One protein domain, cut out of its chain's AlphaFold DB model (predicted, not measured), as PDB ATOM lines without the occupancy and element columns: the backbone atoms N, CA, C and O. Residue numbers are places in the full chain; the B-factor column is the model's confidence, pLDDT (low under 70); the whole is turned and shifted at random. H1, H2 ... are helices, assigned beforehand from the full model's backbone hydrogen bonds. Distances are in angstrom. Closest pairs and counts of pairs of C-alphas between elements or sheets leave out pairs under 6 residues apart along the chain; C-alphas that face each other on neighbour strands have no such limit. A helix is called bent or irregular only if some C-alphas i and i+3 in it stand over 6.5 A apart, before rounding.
ATOM      1  N   PRO A 335     -15.429   3.153  45.742       94.00
ATOM      2  CA  PRO A 335     -14.498   3.701  46.727       94.00
ATOM      3  C   PRO A 335     -15.185   4.529  47.812       94.00
ATOM      4  O   PRO A 335     -14.766   4.495  48.969       94.00
ATOM      5  N   LYS A 336     -16.280   5.230  47.489       92.62
ATOM      6  CA  LYS A 336     -17.021   6.019  48.484       92.62
ATOM      7  C   LYS A 336     -17.660   5.127  49.542       92.62
ATOM      8  O   LYS A 336     -17.715   5.515  50.708       92.62
ATOM      9  N   TYR A 337     -18.104   3.928  49.170       93.56
ATOM     10  CA  TYR A 337     -18.756   3.002  50.089       93.56
ATOM     11  C   TYR A 337     -17.817   2.525  51.205       93.56
ATOM     12  O   TYR A 337     -18.238   2.479  52.366       93.56
ATOM     13  N   ILE A 338     -16.562   2.206  50.867       94.06
ATOM     14  CA  ILE A 338     -15.547   1.725  51.820       94.06
ATOM     15  C   ILE A 338     -14.828   2.876  52.523       94.06
ATOM     16  O   ILE A 338     -14.687   2.848  53.745       94.06
ATOM     17  N   LEU A 339     -14.376   3.887  51.777       92.75
ATOM     18  CA  LEU A 339     -13.476   4.916  52.310       92.75
ATOM     19  C   LEU A 339     -14.206   5.983  53.133       92.75
ATOM     20  O   LEU A 339     -13.633   6.502  54.086       92.75
ATOM     21  N   LEU A 340     -15.469   6.278  52.803       91.19
ATOM     22  CA  LEU A 340     -16.329   7.189  53.578       91.19
ATOM     23  C   LEU A 340     -17.301   6.433  54.498       91.19
ATOM     24  O   LEU A 340     -18.129   7.039  55.177       91.19
ATOM     25  N   GLY A 341     -17.248   5.103  54.476       90.50
ATOM     26  CA  GLY A 341     -18.101   4.238  55.272       90.50
ATOM     27  C   GLY A 341     -17.594   4.025  56.700       90.50
ATOM     28  O   GLY A 341     -16.432   4.299  57.005       90.50
ATOM     29  N   PRO A 342     -18.451   3.494  57.587       93.25
ATOM     30  CA  PRO A 342     -18.050   3.133  58.935       93.25
ATOM     31  C   PRO A 342     -17.131   1.894  58.924       93.25
ATOM     32  O   PRO A 342     -17.075   1.144  57.941       93.25
ATOM     33  N   LEU A 343     -16.389   1.682  60.014       91.19
ATOM     34  CA  LEU A 343     -15.330   0.665  60.107       91.19
ATOM     35  C   LEU A 343     -15.836  -0.765  59.868       91.19
ATOM     36  O   LEU A 343     -15.095  -1.598  59.351       91.19
ATOM     37  N   GLU A 344     -17.099  -1.048  60.172       92.56
ATOM     38  CA  GLU A 344     -17.728  -2.355  59.979       92.56
ATOM     39  C   GLU A 344     -17.733  -2.780  58.507       92.56
ATOM     40  O   GLU A 344     -17.640  -3.976  58.227       92.56
ATOM     41  N   ARG A 345     -17.769  -1.823  57.565       93.50
ATOM     42  CA  ARG A 345     -17.684  -2.106  56.122       93.50
ATOM     43  C   ARG A 345     -16.299  -2.586  55.686       93.50
ATOM     44  O   ARG A 345     -16.143  -3.106  54.590       93.50
ATOM     45  N   LYS A 346     -15.273  -2.439  56.523       94.12
ATOM     46  CA  LYS A 346     -13.914  -2.915  56.214       94.12
ATOM     47  C   LYS A 346     -13.733  -4.405  56.529       94.12
ATOM     48  O   LYS A 346     -12.687  -4.980  56.223       94.12
ATOM     49  N   ASN A 347     -14.744  -5.057  57.111       93.06
ATOM     50  CA  ASN A 347     -14.723  -6.491  57.378       93.06
ATOM     51  C   ASN A 347     -15.003  -7.301  56.101       93.06
ATOM     52  O   ASN A 347     -16.155  -7.549  55.742       93.06
ATOM     53  N   LEU A 348     -13.930  -7.785  55.468       92.50
ATOM     54  CA  LEU A 348     -13.977  -8.528  54.207       92.50
ATOM     55  C   LEU A 348     -14.901  -9.759  54.236       92.50
ATOM     56  O   LEU A 348     -15.504 -10.102  53.221       92.50
ATOM     57  N   ARG A 349     -15.072 -10.404  55.402       90.31
ATOM     58  CA  ARG A 349     -15.896 -11.621  55.541       90.31
ATOM     59  C   ARG A 349     -17.375 -11.389  55.219       90.31
ATOM     60  O   ARG A 349     -18.077 -12.347  54.907       90.31
ATOM     61  N   GLN A 350     -17.844 -10.141  55.267       93.00
ATOM     62  CA  GLN A 350     -19.216  -9.774  54.893       93.00
ATOM     63  C   GLN A 350     -19.477  -9.904  53.383       93.00
ATOM     64  O   GLN A 350     -20.630  -9.924  52.958       93.00
ATOM     65  N   TYR A 351     -18.423 -10.016  52.569       96.12
ATOM     66  CA  TYR A 351     -18.492  -9.941  51.108       96.12
ATOM     67  C   TYR A 351     -18.181 -11.273  50.415       96.12
ATOM     68  O   TYR A 351     -17.833 -11.304  49.236       96.12
ATOM     69  N   SER A 352     -18.373 -12.390  51.122       94.88
ATOM     70  CA  SER A 352     -18.123 -13.759  50.642       94.88
ATOM     71  C   SER A 352     -19.005 -14.205  49.464       94.88
ATOM     72  O   SER A 352     -18.754 -15.251  48.869       94.88
ATOM     73  N   ALA A 353     -20.016 -13.414  49.084       95.00
ATOM     74  CA  ALA A 353     -20.762 -13.619  47.840       95.00
ATOM     75  C   ALA A 353     -19.896 -13.385  46.586       95.00
ATOM     76  O   ALA A 353     -20.199 -13.921  45.518       95.00
ATOM     77  N   ILE A 354     -18.810 -12.613  46.708       95.75
ATOM     78  CA  ILE A 354     -17.746 -12.565  45.708       95.75
ATOM     79  C   ILE A 354     -16.823 -13.750  45.978       95.75
ATOM     80  O   ILE A 354     -16.232 -13.865  47.053       95.75
ATOM     81  N   ARG A 355     -16.704 -14.644  44.994       91.75
ATOM     82  CA  ARG A 355     -16.031 -15.941  45.146       91.75
ATOM     83  C   ARG A 355     -14.590 -15.782  45.618       91.75
ATOM     84  O   ARG A 355     -14.141 -16.526  46.484       91.75
ATOM     85  N   GLU A 356     -13.882 -14.822  45.043       94.25
ATOM     86  CA  GLU A 356     -12.485 -14.525  45.343       94.25
ATOM     87  C   GLU A 356     -12.295 -13.985  46.772       94.25
ATOM     88  O   GLU A 356     -11.215 -14.129  47.334       94.25
ATOM     89  N   LEU A 357     -13.342 -13.421  47.388       95.00
ATOM     90  CA  LEU A 357     -13.308 -12.884  48.756       95.00
ATOM     91  C   LEU A 357     -13.808 -13.879  49.807       95.00
ATOM     92  O   LEU A 357     -13.631 -13.643  50.999       95.00
ATOM     93  N   ALA A 358     -14.443 -14.980  49.390       93.00
ATOM     94  CA  ALA A 358     -14.890 -16.020  50.311       93.00
ATOM     95  C   ALA A 358     -13.703 -16.702  51.006       93.00
ATOM     96  O   ALA A 358     -13.754 -16.936  52.209       93.00
ATOM     97  N   ASN A 359     -12.636 -16.967  50.244       91.75
ATOM     98  CA  ASN A 359     -11.375 -17.546  50.706       91.75
ATOM     99  C   ASN A 359     -10.203 -16.775  50.066       91.75
ATOM    100  O   ASN A 359      -9.636 -17.251  49.077       91.75
ATOM    101  N   PRO A 360      -9.890 -15.563  50.558       94.69
ATOM    102  CA  PRO A 360      -8.871 -14.707  49.960       94.69
ATOM    103  C   PRO A 360      -7.463 -15.260  50.214       94.69
ATOM    104  O   PRO A 360      -7.216 -15.865  51.258       94.69
ATOM    105  N   SER A 361      -6.538 -15.030  49.279       96.19
ATOM    106  CA  SER A 361      -5.112 -15.288  49.511       96.19
ATOM    107  C   SER A 361      -4.502 -14.221  50.424       96.19
ATOM    108  O   SER A 361      -5.083 -13.146  50.610       96.19
ATOM    109  N   ASP A 362      -3.312 -14.486  50.964       96.50
ATOM    110  CA  ASP A 362      -2.597 -13.524  51.808       96.50
ATOM    111  C   ASP A 362      -2.270 -12.229  51.045       96.50
ATOM    112  O   ASP A 362      -2.376 -11.131  51.598       96.50
ATOM    113  N   GLU A 363      -1.965 -12.326  49.747       97.31
ATOM    114  CA  GLU A 363      -1.745 -11.161  48.885       97.31
ATOM    115  C   GLU A 363      -3.020 -10.325  48.734       97.31
ATOM    116  O   GLU A 363      -2.973  -9.101  48.846       97.31
ATOM    117  N   LEU A 364      -4.177 -10.969  48.550       96.94
ATOM    118  CA  LEU A 364      -5.457 -10.268  48.451       96.94
ATOM    119  C   LEU A 364      -5.857  -9.613  49.783       96.94
ATOM    120  O   LEU A 364      -6.413  -8.516  49.785       96.94
ATOM    121  N   LEU A 365      -5.551 -10.245  50.920       96.88
ATOM    122  CA  LEU A 365      -5.735  -9.641  52.245       96.88
ATOM    123  C   LEU A 365      -4.835  -8.411  52.445       96.88
ATOM    124  O   LEU A 365      -5.271  -7.411  53.029       96.88
ATOM    125  N   CYS A 366      -3.602  -8.461  51.935       96.81
ATOM    126  CA  CYS A 366      -2.685  -7.325  51.934       96.81
ATOM    127  C   CYS A 366      -3.231  -6.172  51.074       96.81
ATOM    128  O   CYS A 366      -3.378  -5.052  51.566       96.81
ATOM    129  N   GLU A 367      -3.635  -6.453  49.831       97.81
ATOM    130  CA  GLU A 367      -4.249  -5.459  48.941       97.81
ATOM    131  C   GLU A 367      -5.525  -4.850  49.537       97.81
ATOM    132  O   GLU A 367      -5.711  -3.634  49.496       97.81
ATOM    133  N   TRP A 368      -6.385  -5.667  50.151       97.00
ATOM    134  CA  TRP A 368      -7.577  -5.184  50.848       97.00
ATOM    135  C   TRP A 368      -7.231  -4.207  51.977       97.00
ATOM    136  O   TRP A 368      -7.898  -3.182  52.140       97.00
ATOM    137  N   SER A 369      -6.171  -4.495  52.737       96.00
ATOM    138  CA  SER A 369      -5.704  -3.634  53.828       96.00
ATOM    139  C   SER A 369      -5.187  -2.293  53.303       96.00
ATOM    140  O   SER A 369      -5.507  -1.250  53.875       96.00
ATOM    141  N   ILE A 370      -4.458  -2.306  52.180       95.94
ATOM    142  CA  ILE A 370      -4.013  -1.090  51.484       95.94
ATOM    143  C   ILE A 370      -5.227  -0.291  51.005       95.94
ATOM    144  O   ILE A 370      -5.324   0.897  51.305       95.94
ATOM    145  N   TYR A 371      -6.175  -0.941  50.321       96.06
ATOM    146  CA  TYR A 371      -7.397  -0.307  49.826       96.06
ATOM    147  C   TYR A 371      -8.172   0.379  50.956       96.06
ATOM    148  O   TYR A 371      -8.478   1.561  50.857       96.06
ATOM    149  N   CYS A 372      -8.398  -0.315  52.075       94.19
ATOM    150  CA  CYS A 372      -9.081   0.221  53.255       94.19
ATOM    151  C   CYS A 372      -8.373   1.413  53.925       94.19
ATOM    152  O   CYS A 372      -9.008   2.122  54.717       94.19
ATOM    153  N   GLY A 373      -7.074   1.587  53.669       91.81
ATOM    154  CA  GLY A 373      -6.234   2.661  54.196       91.81
ATOM    155  C   GLY A 373      -6.052   3.847  53.246       91.81
ATOM    156  O   GLY A 373      -5.425   4.832  53.636       91.81
ATOM    157  N   LEU A 374      -6.582   3.779  52.018       91.38
ATOM    158  CA  LEU A 374      -6.511   4.893  51.076       91.38
ATOM    159  C   LEU A 374      -7.307   6.099  51.585       91.38
ATOM    160  O   LEU A 374      -8.319   5.969  52.272       91.38
ATOM    161  N   GLN A 375      -6.863   7.290  51.198       85.56
ATOM    162  CA  GLN A 375      -7.626   8.515  51.389       85.56
ATOM    163  C   GLN A 375      -8.308   8.876  50.076       85.56
ATOM    164  O   GLN A 375      -7.667   8.918  49.025       85.56
ATOM    165  N   LEU A 376      -9.616   9.117  50.134       81.81
ATOM    166  CA  LEU A 376     -10.349   9.635  48.990       81.81
ATOM    167  C   LEU A 376     -10.052  11.137  48.895       81.81
ATOM    168  O   LEU A 376     -10.503  11.906  49.742       81.81
ATOM    169  N   GLU A 377      -9.282  11.563  47.893       69.75
ATOM    170  CA  GLU A 377      -9.135  12.992  47.601       69.75
ATOM    171  C   GLU A 377     -10.521  13.589  47.301       69.75
ATOM    172  O   GLU A 377     -11.375  12.900  46.732       69.75
ATOM    173  N   ASN A 378     -10.757  14.840  47.726       56.59
ATOM    174  CA  ASN A 378     -12.045  15.550  47.679       56.59
ATOM    175  C   ASN A 378     -12.652  15.584  46.260       56.59
ATOM    176  O   ASN A 378     -12.581  16.581  45.546       56.59
ATOM    177  N   SER A 379     -13.284  14.488  45.848       58.34
ATOM    178  CA  SER A 379     -13.947  14.344  44.560       58.34
ATOM    179  C   SER A 379     -15.412  14.730  44.727       58.34
ATOM    180  O   SER A 379     -16.256  13.954  45.174       58.34
ATOM    181  N   VAL A 380     -15.731  15.962  44.334       55.62
ATOM    182  CA  VAL A 380     -17.101  16.514  44.339       55.62
ATOM    183  C   VAL A 380     -17.983  15.876  43.234       55.62
ATOM    184  O   VAL A 380     -19.122  16.275  43.027       55.62
ATOM    185  N   GLY A 381     -17.501  14.843  42.529       68.38
ATOM    186  CA  GLY A 381     -18.157  14.238  41.362       68.38
ATOM    187  C   GLY A 381     -18.405  12.729  41.448       68.38
ATOM    188  O   GLY A 381     -18.021  12.053  42.405       68.38
ATOM    189  N   GLU A 382     -19.081  12.195  40.429       78.12
ATOM    190  CA  GLU A 382     -19.236  10.753  40.190       78.12
ATOM    191  C   GLU A 382     -17.861  10.149  39.852       78.12
ATOM    192  O   GLU A 382     -17.150  10.673  38.996       78.12
ATOM    193  N   ILE A 383     -17.460   9.078  40.544       86.25
ATOM    194  CA  ILE A 383     -16.186   8.399  40.273       86.25
ATOM    195  C   ILE A 383     -16.392   7.471  39.080       86.25
ATOM    196  O   ILE A 383     -17.272   6.607  39.105       86.25
ATOM    197  N   ASN A 384     -15.557   7.610  38.052       92.00
ATOM    198  CA  ASN A 384     -15.483   6.625  36.983       92.00
ATOM    199  C   ASN A 384     -14.841   5.342  37.530       92.00
ATOM    200  O   ASN A 384     -13.627   5.278  37.705       92.00
ATOM    201  N   LEU A 385     -15.663   4.329  37.831       95.00
ATOM    202  CA  LEU A 385     -15.186   3.094  38.460       95.00
ATOM    203  C   LEU A 385     -14.174   2.337  37.593       95.00
ATOM    204  O   LEU A 385     -13.235   1.766  38.135       95.00
ATOM    205  N   GLU A 386     -14.338   2.328  36.268       94.75
ATOM    206  CA  GLU A 386     -13.391   1.641  35.384       94.75
ATOM    207  C   GLU A 386     -12.014   2.301  35.447       94.75
ATOM    208  O   GLU A 386     -11.020   1.632  35.712       94.75
ATOM    209  N   GLU A 387     -11.967   3.621  35.272       94.25
ATOM    210  CA  GLU A 387     -10.725   4.393  35.333       94.25
ATOM    211  C   GLU A 387     -10.069   4.303  36.715       94.25
ATOM    212  O   GLU A 387      -8.862   4.095  36.812       94.25
ATOM    213  N   TYR A 388     -10.866   4.372  37.785       94.44
ATOM    214  CA  TYR A 388     -10.377   4.199  39.149       94.44
ATOM    215  C   TYR A 388      -9.664   2.851  39.315       94.44
ATOM    216  O   TYR A 388      -8.491   2.815  39.680       94.44
ATOM    217  N   TRP A 389     -10.334   1.736  39.007       96.12
ATOM    218  CA  TRP A 389      -9.749   0.406  39.200       96.12
ATOM    219  C   TRP A 389      -8.602   0.113  38.225       96.12
ATOM    220  O   TRP A 389      -7.664  -0.586  38.596       96.12
ATOM    221  N   MET A 390      -8.610   0.684  37.019       95.56
ATOM    222  CA  MET A 390      -7.465   0.606  36.103       95.56
ATOM    223  C   MET A 390      -6.238   1.342  36.663       95.56
ATOM    224  O   MET A 390      -5.145   0.782  36.660       95.56
ATOM    225  N   ASN A 391      -6.417   2.547  37.214       94.12
ATOM    226  CA  ASN A 391      -5.327   3.352  37.781       94.12
ATOM    227  C   ASN A 391      -4.720   2.740  39.054       94.12
ATOM    228  O   ASN A 391      -3.558   2.990  39.373       94.12
ATOM    229  N   PHE A 392      -5.487   1.927  39.785       92.94
ATOM    230  CA  PHE A 392      -4.991   1.179  40.943       92.94
ATOM    231  C   PHE A 392      -4.412  -0.197  40.591       92.94
ATOM    232  O   PHE A 392      -3.906  -0.866  41.490       92.94
ATOM    233  N   GLY A 393      -4.405  -0.600  39.316       92.81
ATOM    234  CA  GLY A 393      -3.946  -1.922  38.879       92.81
ATOM    235  C   GLY A 393      -2.509  -2.266  39.281       92.81
ATOM    236  O   GLY A 393      -2.250  -3.401  39.660       92.81
ATOM    237  N   ASP A 394      -1.593  -1.294  39.287       93.50
ATOM    238  CA  ASP A 394      -0.199  -1.533  39.698       93.50
ATOM    239  C   ASP A 394      -0.051  -1.701  41.218       93.50
ATOM    240  O   ASP A 394       0.820  -2.428  41.691       93.50
ATOM    241  N   LYS A 395      -0.902  -1.019  42.000       94.00
ATOM    242  CA  LYS A 395      -0.862  -1.041  43.473       94.00
ATOM    243  C   LYS A 395      -1.686  -2.182  44.067       94.00
ATOM    244  O   LYS A 395      -1.344  -2.679  45.134       94.00
ATOM    245  N   LEU A 396      -2.785  -2.538  43.406       96.69
ATOM    246  CA  LEU A 396      -3.793  -3.505  43.836       96.69
ATOM    247  C   LEU A 396      -4.117  -4.477  42.678       96.69
ATOM    248  O   LEU A 396      -5.253  -4.475  42.185       96.69
ATOM    249  N   PRO A 397      -3.138  -5.238  42.156       97.50
ATOM    250  CA  PRO A 397      -3.311  -6.024  40.932       97.50
ATOM    251  C   PRO A 397      -4.399  -7.098  41.021       97.50
ATOM    252  O   PRO A 397      -5.117  -7.329  40.039       97.50
ATOM    253  N   ILE A 398      -4.567  -7.753  42.172       97.94
ATOM    254  CA  ILE A 398      -5.573  -8.802  42.353       97.94
ATOM    255  C   ILE A 398      -6.959  -8.173  42.526       97.94
ATOM    256  O   ILE A 398      -7.891  -8.510  41.788       97.94
ATOM    257  N   LEU A 399      -7.103  -7.233  43.459       97.75
ATOM    258  CA  LEU A 399      -8.370  -6.593  43.795       97.75
ATOM    259  C   LEU A 399      -8.919  -5.783  42.618       97.75
ATOM    260  O   LEU A 399     -10.112  -5.869  42.338       97.75
ATOM    261  N   SER A 400      -8.063  -5.076  41.873       97.69
ATOM    262  CA  SER A 400      -8.479  -4.320  40.684       97.69
ATOM    263  C   SER A 400      -8.998  -5.232  39.579       97.69
ATOM    264  O   SER A 400     -10.002  -4.926  38.937       97.69
ATOM    265  N   LYS A 401      -8.373  -6.401  39.382       96.81
ATOM    266  CA  LYS A 401      -8.863  -7.399  38.425       96.81
ATOM    267  C   LYS A 401     -10.236  -7.934  38.830       96.81
ATOM    268  O   LYS A 401     -11.114  -8.027  37.974       96.81
ATOM    269  N   ILE A 402     -10.429  -8.251  40.112       97.00
ATOM    270  CA  ILE A 402     -11.729  -8.690  40.638       97.00
ATOM    271  C   ILE A 402     -12.762  -7.576  40.436       97.00
ATOM    272  O   ILE A 402     -13.817  -7.826  39.857       97.00
ATOM    273  N   ALA A 403     -12.444  -6.343  40.834       97.75
ATOM    274  CA  ALA A 403     -13.332  -5.199  40.691       97.75
ATOM    275  C   ALA A 403     -13.790  -5.015  39.241       97.75
ATOM    276  O   ALA A 403     -14.990  -5.023  38.975       97.75
ATOM    277  N   LEU A 404     -12.857  -4.954  38.286       96.81
ATOM    278  CA  LEU A 404     -13.166  -4.792  36.862       96.81
ATOM    279  C   LEU A 404     -14.051  -5.913  36.310       96.81
ATOM    280  O   LEU A 404     -14.856  -5.673  35.414       96.81
ATOM    281  N   ASP A 405     -13.947  -7.130  36.835       95.62
ATOM    282  CA  ASP A 405     -14.820  -8.206  36.391       95.62
ATOM    283  C   ASP A 405     -16.231  -8.139  37.023       95.62
ATOM    284  O   ASP A 405     -17.181  -8.658  36.436       95.62
ATOM    285  N   TYR A 406     -16.390  -7.519  38.201       97.06
ATOM    286  CA  TYR A 406     -17.664  -7.439  38.931       97.06
ATOM    287  C   TYR A 406     -18.450  -6.144  38.681       97.06
ATOM    288  O   TYR A 406     -19.676  -6.196  38.577       97.06
ATOM    289  N   ILE A 407     -17.790  -4.988  38.543       97.06
ATOM    290  CA  ILE A 407     -18.481  -3.700  38.336       97.06
ATOM    291  C   ILE A 407     -19.303  -3.674  37.039       97.06
ATOM    292  O   ILE A 407     -20.303  -2.963  36.940       97.06
ATOM    293  N   TRP A 408     -18.870  -4.468  36.059       95.81
ATOM    294  CA  TRP A 408     -19.446  -4.592  34.726       95.81
ATOM    295  C   TRP A 408     -20.490  -5.703  34.601       95.81
ATOM    296  O   TRP A 408     -21.002  -5.944  33.505       95.81
TER     297      TRP A 408
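What this domain is: This is residues 335 to 408 of the 450 residues of the protein "Transcription factor e2f6" of Rhizophagus irregularis (strain DAOM 181602 / DAOM 197198 / MUCL 43194) (UniProt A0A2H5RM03). Look for a helical hairpin, H6 and H7, on one side, with H5 meeting H7 near the first residues of both to make a steep corner. Four short helices, H1 to H4, are strung in an arc beside H5, and a long loop, residues 373 to 384, reaches out at one end. The printed part has 74 residues with seven named helices, H1 to H7 in chain order, and no named strand: all helix. It is compact, with a radius of gyration of the C-alphas of 12.1 A and spans of 35 by 25 by 21 A.

How they stand to each other: Start with H1, residues 335 to 339, and H2, residues 343 to 346, which only just touch, with 3 pairs of C-alphas within 8 A, and only at the corner; the closest C-alphas are those of Ile 338 and Arg 345, 6.1 A apart. H3, residues 348 to 351, and H4, residues 355 to 358, touch only at the corner, closest at the C-alphas of Tyr 351 and Leu 357, 6.4 A. H5, residues 362 to 372, touches H7, residues 397 to 407, closest at the C-alphas of Leu 364 and Ile 398, 6.3 A; they run the same way at a steep tilt of 68 degrees, only just short of about perpendicular. H6, residues 385 to 391, and H7 form a hairpin, touching closest at the C-alphas of Trp 389 and Ser 400, 5.1 A, opposite ways at a shallow tilt of 17 degrees. In H1, H5, H6 and H7 every O i to N i+4 pair is within hydrogen-bond range; H2, H3 and H4 are too short for such a pair.

Where its parts are: Find C-alpha 335 at (-14.498, 3.701, 46.727), where H1 begins. H5 runs 15.3 A from C-alpha 362 at (-2.597, -13.524, 51.808); H6 runs 9.9 A. H7 runs 15.6 A to C-alpha 407 at (-18.481, -3.700, 38.336).

The domain as a whole: The C-alphas farthest apart are those of Asn 359 and Val 380, 35.1 A. The printed part has no cut; the H5 to H6 link is long, the others tight. Look for pLDDT under 70 at residues 377 to 381.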